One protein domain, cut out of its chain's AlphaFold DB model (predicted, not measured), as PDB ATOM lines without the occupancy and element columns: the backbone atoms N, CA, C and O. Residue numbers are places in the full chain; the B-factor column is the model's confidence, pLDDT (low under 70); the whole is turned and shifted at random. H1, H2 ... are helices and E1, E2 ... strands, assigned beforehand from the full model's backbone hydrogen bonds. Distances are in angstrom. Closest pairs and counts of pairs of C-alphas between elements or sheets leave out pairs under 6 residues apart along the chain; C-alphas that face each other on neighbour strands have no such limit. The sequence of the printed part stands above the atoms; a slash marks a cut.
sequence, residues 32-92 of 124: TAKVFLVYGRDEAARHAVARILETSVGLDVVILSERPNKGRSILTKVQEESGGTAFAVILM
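AT A GLANCE: This is residues 32 to 92 of the 124 residues of the protein "TIR-like domain-containing protein" of Novosphingobium sp. TH158 (UniProt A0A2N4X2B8). Look first for a small sheet of three parallel strands in the middle, with the longer helix H1 covering one face and running along the strands; a shorter helix H2 only grazes the sheet, so that H1, sheet and H2 follow one another along the longest axis. The printed part has 61 residues with two named helices and three named strands, along the chain E1 H1 E2 H2 E3, and the sheet runs E2 E1 E3. The class is mixed, helices and strands; the whole is compact, with a radius of gyration of the C-alphas of 11.5 A and spans of 34 by 26 by 18 A.

HOW THE PARTS SIT: Begin at E1, residues 34 to 38, the inner strand. Beside it E2, residues 60 to 63, is parallel at 30 degrees, with N 35 and O 60 2.8 A apart, within hydrogen-bond range. E3, residues 87 to 90, is E1's other parallel neighbour at 25 degrees, with N 38 and O 89 at 2.8 A. H1, residues 43 to 57, is on one face of the sheet, making two layers, helix and sheet, at a height of 9.7 A; its closest C-alphas to E2 are those of Glu 54 and Asp 60, 6.2 A. E1, H1, E2 form a strand-helix-strand unit, two parallel neighbours joined through a helix, with a right-handed crossover. H2, residues 74 to 82, only grazes the sheet with residues 78 to 82; its closest C-alphas to E1 are those of Ser 82 and Phe 36, 6.4 A. E2, H2, E3 form a split unit, E1 between its strands, also right-handed. H1 and H2 are apart. Every O i to N i+4 pair is within hydrogen-bond range in H2, and 10 of 11 in H1.

IN THESE COORDINATES: Find C-alpha 34 at (2.787, -54.405, -25.201); E1 runs 13.2 A from there. H1 starts at C-alpha 43, (-10.509, -39.060, -24.667), and spans 20.3 A. E2 measures 9.9 A, H2 12.0 A, and E3 10.0 A, ending at C-alpha 90, (2.271, -40.542, -21.867).

THE WHOLE: The C-alphas farthest apart, those of Ser 56 and Gly 71, are 34.6 A apart. The printed part has no cut, no link is long, and no printed residue is under 70 in pLDDT.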
ATOM      1  N   THR A  32       3.901 -58.994 -30.596       84.75
ATOM      2  CA  THR A  32       3.670 -57.552 -30.642       84.75
ATOM      3  C   THR A  32       3.968 -56.975 -29.265       84.75
ATOM      4  O   THR A  32       3.402 -57.422 -28.262       84.75
ATOM      5  N   ALA A  33       4.885 -56.012 -29.198       92.88
ATOM      6  CA  ALA A  33       5.277 -55.426 -27.927       92.88
ATOM      7  C   ALA A  33       4.075 -54.723 -27.281       92.88
ATOM      8  O   ALA A  33       3.408 -53.896 -27.908       92.88
ATOM      9  N   LYS A  34       3.815 -55.057 -26.014       95.19
ATOM     10  CA  LYS A  34       2.787 -54.405 -25.201       95.19
ATOM     11  C   LYS A  34       3.259 -53.044 -24.723       95.19
ATOM     12  O   LYS A  34       4.371 -52.930 -24.210       95.19
ATOM     13  N   VAL A  35       2.410 -52.030 -24.822       95.81
ATOM     14  CA  VAL A  35       2.732 -50.645 -24.458       95.81
ATOM     15  C   VAL A  35       1.631 -50.053 -23.600       95.81
ATOM     16  O   VAL A  35       0.453 -50.178 -23.915       95.81
ATOM     17  N   PHE A  36       2.009 -49.383 -22.516       96.31
ATOM     18  CA  PHE A  36       1.056 -48.747 -21.613       96.31
ATOM     19  C   PHE A  36       0.751 -47.312 -22.057       96.31
ATOM     20  O   PHE A  36       1.649 -46.473 -22.072       96.31
ATOM     21  N   LEU A  37      -0.501 -47.003 -22.404       95.62
ATOM     22  CA  LEU A  37      -0.914 -45.651 -22.791       95.62
ATOM     23  C   LEU A  37      -1.547 -44.921 -21.601       95.62
ATOM     24  O   LEU A  37      -2.632 -45.271 -21.131       95.62
ATOM     25  N   VAL A  38      -0.867 -43.871 -21.147       92.62
ATOM     26  CA  VAL A  38      -1.328 -42.957 -20.100       92.62
ATOM     27  C   VAL A  38      -1.894 -41.705 -20.752       92.62
ATOM     28  O   VAL A  38      -1.283 -41.136 -21.657       92.62
ATOM     29  N   TYR A  39      -3.058 -41.267 -20.285       91.44
ATOM     30  CA  TYR A  39      -3.750 -40.105 -20.821       91.44
ATOM     31  C   TYR A  39      -4.484 -39.343 -19.707       91.44
ATOM     32  O   TYR A  39      -4.847 -39.927 -18.684       91.44
ATOM     33  N   GLY A  40      -4.657 -38.034 -19.910       86.75
ATOM     34  CA  GLY A  40      -5.426 -37.144 -19.035       86.75
ATOM     35  C   GLY A  40      -6.931 -37.202 -19.320       86.75
ATOM     36  O   GLY A  40      -7.509 -38.274 -19.460       86.75
ATOM     37  N   ARG A  41      -7.601 -36.047 -19.413       87.25
ATOM     38  CA  ARG A  41      -9.057 -35.994 -19.691       87.25
ATOM     39  C   ARG A  41      -9.423 -36.009 -21.176       87.25
ATOM     40  O   ARG A  41     -10.605 -36.079 -21.506       87.25
ATOM     41  N   ASP A  42      -8.441 -35.912 -22.065       90.50
ATOM     42  CA  ASP A  42      -8.675 -35.897 -23.508       90.50
ATOM     43  C   ASP A  42      -8.865 -37.318 -24.066       90.50
ATOM     44  O   ASP A  42      -7.921 -38.003 -24.470       90.50
ATOM     45  N   GLU A  43     -10.120 -37.767 -24.091       90.56
ATOM     46  CA  GLU A  43     -10.509 -39.060 -24.667       90.56
ATOM     47  C   GLU A  43     -10.269 -39.127 -26.186       90.56
ATOM     48  O   GLU A  43      -9.931 -40.187 -26.716       90.56
ATOM     49  N   ALA A  44     -10.397 -38.007 -26.908       92.75
ATOM     50  CA  ALA A  44     -10.208 -37.993 -28.359       92.75
ATOM     51  C   ALA A  44      -8.736 -38.233 -28.722       92.75
ATOM     52  O   ALA A  44      -8.438 -39.057 -29.595       92.75
ATOM     53  N   ALA A  45      -7.817 -37.572 -28.010       93.12
ATOM     54  CA  ALA A  45      -6.383 -37.789 -28.157       93.12
ATOM     55  C   ALA A  45      -5.998 -39.243 -27.848       93.12
ATOM     56  O   ALA A  45      -5.254 -39.857 -28.616       93.12
ATOM     57  N   ARG A  46      -6.560 -39.830 -26.781       94.25
ATOM     58  CA  ARG A  46      -6.337 -41.240 -26.430       94.25
ATOM     59  C   ARG A  46      -6.695 -42.184 -27.574       94.25
ATOM     60  O   ARG A  46      -5.866 -43.006 -27.957       94.25
ATOM     61  N   HIS A  47      -7.904 -42.073 -28.122       95.06
ATOM     62  CA  HIS A  47      -8.361 -42.956 -29.199       95.06
ATOM     63  C   HIS A  47      -7.529 -42.806 -30.473       95.06
ATOM     64  O   HIS A  47      -7.196 -43.802 -31.118       95.06
ATOM     65  N   ALA A  48      -7.177 -41.569 -30.835       96.19
ATOM     66  CA  ALA A  48      -6.355 -41.305 -32.009       96.19
ATOM     67  C   ALA A  48      -4.969 -41.949 -31.879       96.19
ATOM     68  O   ALA A  48      -4.518 -42.622 -32.806       96.19
ATOM     69  N   VAL A  49      -4.318 -41.787 -30.724       96.25
ATOM     70  CA  VAL A  49      -2.982 -42.344 -30.486       96.25
ATOM     71  C   VAL A  49      -3.019 -43.863 -30.380       96.25
ATOM     72  O   VAL A  49      -2.192 -44.513 -31.014       96.25
ATOM     73  N   ALA A  50      -3.990 -44.442 -29.663       96.69
ATOM     74  CA  ALA A  50      -4.146 -45.895 -29.576       96.69
ATOM     75  C   ALA A  50      -4.242 -46.529 -30.973       96.69
ATOM     76  O   ALA A  50      -3.466 -47.423 -31.299       96.69
ATOM     77  N   ARG A  51      -5.082 -45.964 -31.853       96.81
ATOM     78  CA  ARG A  51      -5.226 -46.449 -33.233       96.81
ATOM     79  C   ARG A  51      -3.918 -46.382 -34.024       96.81
ATOM     80  O   ARG A  51      -3.638 -47.288 -34.804       96.81
ATOM     81  N   ILE A  52      -3.129 -45.320 -33.862       97.25
ATOM     82  CA  ILE A  52      -1.835 -45.172 -34.548       97.25
ATOM     83  C   ILE A  52      -0.840 -46.221 -34.043       97.25
ATOM     84  O   ILE A  52      -0.184 -46.878 -34.850       97.25
ATOM     85  N   LEU A  53      -0.745 -46.404 -32.723       96.38
ATOM     86  CA  LEU A  53       0.147 -47.393 -32.115       96.38
ATOM     87  C   LEU A  53      -0.210 -48.819 -32.560       96.38
ATOM     88  O   LEU A  53       0.679 -49.588 -32.917       96.38
ATOM     89  N   GLU A  54      -1.497 -49.147 -32.623       96.06
ATOM     90  CA  GLU A  54      -1.970 -50.467 -33.048       96.06
ATOM     91  C   GLU A  54      -1.832 -50.675 -34.562       96.06
ATOM     92  O   GLU A  54      -1.255 -51.662 -35.007       96.06
ATOM     93  N   THR A  55      -2.334 -49.742 -35.380       95.56
ATOM     94  CA  THR A  55      -2.467 -49.941 -36.837       95.56
ATOM     95  C   THR A  55      -1.196 -49.588 -37.605       95.56
ATOM     96  O   THR A  55      -0.877 -50.234 -38.598       95.56
ATOM     97  N   SER A  56      -0.487 -48.529 -37.204       95.31
ATOM     98  CA  SER A  56       0.682 -48.026 -37.940       95.31
ATOM     99  C   SER A  56       2.001 -48.560 -37.393       95.31
ATOM    100  O   SER A  56       2.945 -48.717 -38.162       95.31
ATOM    101  N   VAL A  57       2.075 -48.830 -36.085       94.88
ATOM    102  CA  VAL A  57       3.298 -49.333 -35.433       94.88
ATOM    103  C   VAL A  57       3.221 -50.836 -35.136       94.88
ATOM    104  O   VAL A  57       4.256 -51.496 -35.117       94.88
ATOM    105  N   GLY A  58       2.022 -51.404 -34.956       94.50
ATOM    106  CA  GLY A  58       1.843 -52.833 -34.668       94.50
ATOM    107  C   GLY A  58       2.076 -53.204 -33.199       94.50
ATOM    108  O   GLY A  58       2.603 -54.276 -32.906       94.50
ATOM    109  N   LEU A  59       1.735 -52.304 -32.273       95.94
ATOM    110  CA  LEU A  59       1.889 -52.495 -30.827       95.94
ATOM    111  C   LEU A  59       0.567 -52.927 -30.178       95.94
ATOM    112  O   LEU A  59      -0.506 -52.546 -30.638       95.94
ATOM    113  N   ASP A  60       0.646 -53.676 -29.077       95.12
ATOM    114  CA  ASP A  60      -0.516 -54.033 -28.250       95.12
ATOM    115  C   ASP A  60      -0.698 -52.979 -27.144       95.12
ATOM    116  O   ASP A  60       0.135 -52.858 -26.242       95.12
ATOM    117  N   VAL A  61      -1.752 -52.167 -27.229       96.50
ATOM    118  CA  VAL A  61      -1.934 -51.012 -26.341       96.50
ATOM    119  C   VAL A  61      -2.742 -51.389 -25.097       96.50
ATOM    120  O   VAL A  61      -3.881 -51.849 -25.138       96.50
ATOM    121  N   VAL A  62      -2.162 -51.126 -23.929       95.38
ATOM    122  CA  VAL A  62      -2.799 -51.287 -22.622       95.38
ATOM    123  C   VAL A  62      -3.240 -49.920 -22.115       95.38
ATOM    124  O   VAL A  62      -2.414 -49.082 -21.759       95.38
ATOM    125  N   ILE A  63      -4.553 -49.713 -22.030       94.56
ATOM    126  CA  ILE A  63      -5.147 -48.485 -21.499       94.56
ATOM    127  C   ILE A  63      -5.729 -48.770 -20.118       94.56
ATOM    128  O   ILE A  63      -6.591 -49.634 -19.955       94.56
ATOM    129  N   LEU A  64      -5.271 -48.033 -19.103       91.38
ATOM    130  CA  LEU A  64      -5.655 -48.300 -17.716       91.38
ATOM    131  C   LEU A  64      -7.170 -48.238 -17.494       91.38
ATOM    132  O   LEU A  64      -7.704 -49.069 -16.767       91.38
ATOM    133  N   SER A  65      -7.870 -47.267 -18.079       88.75
ATOM    134  CA  SER A  65      -9.317 -47.068 -17.891       88.75
ATOM    135  C   SER A  65     -10.160 -48.241 -18.395       88.75
ATOM    136  O   SER A  65     -11.210 -48.521 -17.822       88.75
ATOM    137  N   GLU A  66      -9.665 -48.979 -19.385       91.06
ATOM    138  CA  GLU A  66     -10.348 -50.127 -19.988       91.06
ATOM    139  C   GLU A  66     -10.133 -51.421 -19.200       91.06
ATOM    140  O   GLU A  66     -10.891 -52.383 -19.335       91.06
ATOM    141  N   ARG A  67      -9.114 -51.467 -18.334       91.25
ATOM    142  CA  ARG A  67      -8.856 -52.648 -17.506       91.25
ATOM    143  C   ARG A  67      -9.888 -52.735 -16.373       91.25
ATOM    144  O   ARG A  67     -10.225 -51.722 -15.761       91.25
ATOM    145  N   PRO A  68     -10.385 -53.931 -16.021       88.00
ATOM    146  CA  PRO A  68     -11.369 -54.082 -14.952       88.00
ATOM    147  C   PRO A  68     -10.774 -53.673 -13.599       88.00
ATOM    148  O   PRO A  68      -9.651 -54.046 -13.275       88.00
ATOM    149  N   ASN A  69     -11.516 -52.944 -12.763       86.56
ATOM    150  CA  ASN A  69     -10.990 -52.501 -11.465       86.56
ATOM    151  C   ASN A  69     -10.767 -53.672 -10.488       86.56
ATOM    152  O   ASN A  69      -9.782 -53.660  -9.762       86.56
ATOM    153  N   LYS A  70     -11.611 -54.719 -10.497       86.81
ATOM    154  CA  LYS A  70     -11.490 -55.917  -9.624       86.81
ATOM    155  C   LYS A  70     -11.309 -55.591  -8.123       86.81
ATOM    156  O   LYS A  70     -10.587 -56.289  -7.424       86.81
ATOM    157  N   GLY A  71     -11.912 -54.500  -7.637       87.69
ATOM    158  CA  GLY A  71     -11.738 -54.031  -6.253       87.69
ATOM    159  C   GLY A  71     -10.349 -53.456  -5.930       87.69
ATOM    160  O   GLY A  71     -10.085 -53.118  -4.781       87.69
ATOM    161  N   ARG A  72      -9.466 -53.325  -6.928       89.56
ATOM    162  CA  ARG A  72      -8.112 -52.776  -6.787       89.56
ATOM    163  C   ARG A  72      -8.148 -51.248  -6.746       89.56
ATOM    164  O   ARG A  72      -8.964 -50.614  -7.420       89.56
ATOM    165  N   SER A  73      -7.212 -50.661  -6.002       91.88
ATOM    166  CA  SER A  73      -6.931 -49.224  -6.084       91.88
ATOM    167  C   SER A  73      -6.304 -48.868  -7.440       91.88
ATOM    168  O   SER A  73      -5.734 -49.732  -8.112       91.88
ATOM    169  N   ILE A  74      -6.364 -47.590  -7.835       89.56
ATOM    170  CA  ILE A  74      -5.731 -47.107  -9.076       89.56
ATOM    171  C   ILE A  74      -4.227 -47.415  -9.077       89.56
ATOM    172  O   ILE A  74      -3.715 -47.901 -10.079       89.56
ATOM    173  N   LEU A  75      -3.540 -47.189  -7.951       89.50
ATOM    174  CA  LEU A  75      -2.105 -47.452  -7.822       89.50
ATOM    175  C   LEU A  75      -1.788 -48.927  -8.087       89.50
ATOM    176  O   LEU A  75      -0.956 -49.240  -8.933       89.50
ATOM    177  N   THR A  76      -2.514 -49.829  -7.424       91.56
ATOM    178  CA  THR A  76      -2.360 -51.280  -7.599       91.56
ATOM    179  C   THR A  76      -2.614 -51.697  -9.046       91.56
ATOM    180  O   THR A  76      -1.843 -52.456  -9.623       91.56
ATOM    181  N   LYS A  77      -3.671 -51.157  -9.661       91.75
ATOM    182  CA  LYS A  77      -4.027 -51.434 -11.053       91.75
ATOM    183  C   LYS A  77      -2.914 -51.005 -12.014       91.75
ATOM    184  O   LYS A  77      -2.557 -51.770 -12.894       91.75
ATOM    185  N   VAL A  78      -2.328 -49.820 -11.835       90.94
ATOM    186  CA  VAL A  78      -1.183 -49.378 -12.653       90.94
ATOM    187  C   VAL A  78      -0.003 -50.328 -12.488       90.94
ATOM    188  O   VAL A  78       0.607 -50.734 -13.472       90.94
ATOM    189  N   GLN A  79       0.312 -50.696 -11.251       89.69
ATOM    190  CA  GLN A  79       1.478 -51.513 -10.935       89.69
ATOM    191  C   GLN A  79       1.376 -52.921 -11.544       89.69
ATOM    192  O   GLN A  79       2.345 -53.423 -12.103       89.69
ATOM    193  N   GLU A  80       0.188 -53.524 -11.510       90.81
ATOM    194  CA  GLU A  80      -0.061 -54.841 -12.105       90.81
ATOM    195  C   GLU A  80      -0.096 -54.796 -13.637       90.81
ATOM    196  O   GLU A  80       0.495 -55.651 -14.292       90.81
ATOM    197  N   GLU A  81      -0.763 -53.800 -14.227       89.19
ATOM    198  CA  GLU A  81      -0.916 -53.725 -15.686       89.19
ATOM    199  C   GLU A  81       0.371 -53.227 -16.381       89.19
ATOM    200  O   GLU A  81       0.599 -53.559 -17.542       89.19
ATOM    201  N   SER A  82       1.245 -52.481 -15.688       88.94
ATOM    202  CA  SER A  82       2.527 -51.998 -16.240       88.94
ATOM    203  C   SER A  82       3.622 -53.066 -16.296       88.94
ATOM    204  O   SER A  82       4.467 -53.013 -17.190       88.94
ATOM    205  N   GLY A  83       3.590 -54.071 -15.410       89.00
ATOM    206  CA  GLY A  83       4.625 -55.112 -15.333       89.00
ATOM    207  C   GLY A  83       4.771 -55.971 -16.596       89.00
ATOM    208  O   GLY A  83       5.814 -56.584 -16.796       89.00
ATOM    209  N   GLY A  84       3.749 -56.007 -17.458       86.25
ATOM    210  CA  GLY A  84       3.762 -56.736 -18.732       86.25
ATOM    211  C   GLY A  84       4.014 -55.871 -19.969       86.25
ATOM    212  O   GLY A  84       3.823 -56.361 -21.081       86.25
ATOM    213  N   THR A  85       4.372 -54.595 -19.799       92.94
ATOM    214  CA  THR A  85       4.575 -53.647 -20.907       92.94
ATOM    215  C   THR A  85       6.054 -53.341 -21.117       92.94
ATOM    216  O   THR A  85       6.821 -53.266 -20.162       92.94
ATOM    217  N   ALA A  86       6.462 -53.169 -22.375       93.62
ATOM    218  CA  ALA A  86       7.839 -52.852 -22.741       93.62
ATOM    219  C   ALA A  86       8.208 -51.403 -22.393       93.62
ATOM    220  O   ALA A  86       9.340 -51.116 -22.013       93.62
ATOM    221  N   PHE A  87       7.250 -50.489 -22.540       94.31
ATOM    222  CA  PHE A  87       7.384 -49.079 -22.193       94.31
ATOM    223  C   PHE A  87       6.003 -48.428 -22.055       94.31
ATOM    224  O   PHE A  87       4.970 -49.038 -22.354       94.31
ATOM    225  N   ALA A  88       5.998 -47.166 -21.622       94.38
ATOM    226  CA  ALA A  88       4.802 -46.341 -21.534       94.38
ATOM    227  C   ALA A  88       4.850 -45.166 -22.521       94.38
ATOM    228  O   ALA A  88       5.898 -44.556 -22.730       94.38
ATOM    229  N   VAL A  89       3.693 -44.825 -23.083       94.94
ATOM    230  CA  VAL A  89       3.446 -43.601 -23.853       94.94
ATOM    231  C   VAL A  89       2.548 -42.709 -23.007       94.94
ATOM    232  O   VAL A  89       1.469 -43.131 -22.598       94.94
ATOM    233  N   ILE A  90       2.993 -41.486 -22.726       93.44
ATOM    234  CA  ILE A  90       2.271 -40.542 -21.867       93.44
ATOM    235  C   ILE A  90       1.806 -39.363 -22.715       93.44
ATOM    236  O   ILE A  90       2.625 -38.630 -23.272       93.44
ATOM    237  N   LEU A  91       0.488 -39.185 -22.816       93.06
ATOM    238  CA  LEU A  91      -0.112 -38.028 -23.469       93.06
ATOM    239  C   LEU A  91      -0.145 -36.862 -22.493       93.06
ATOM    240  O   LEU A  91      -0.957 -36.846 -21.571       93.06
ATOM    241  N   MET A  92       0.739 -35.898 -22.727       88.94
ATOM    242  CA  MET A  92       0.758 -34.644 -21.989       88.94
ATOM    243  C   MET A  92      -0.306 -33.707 -22.570       88.94
ATOM    244  O   MET A  92      -0.190 -33.267 -23.717       88.94
TER     245      MET A  92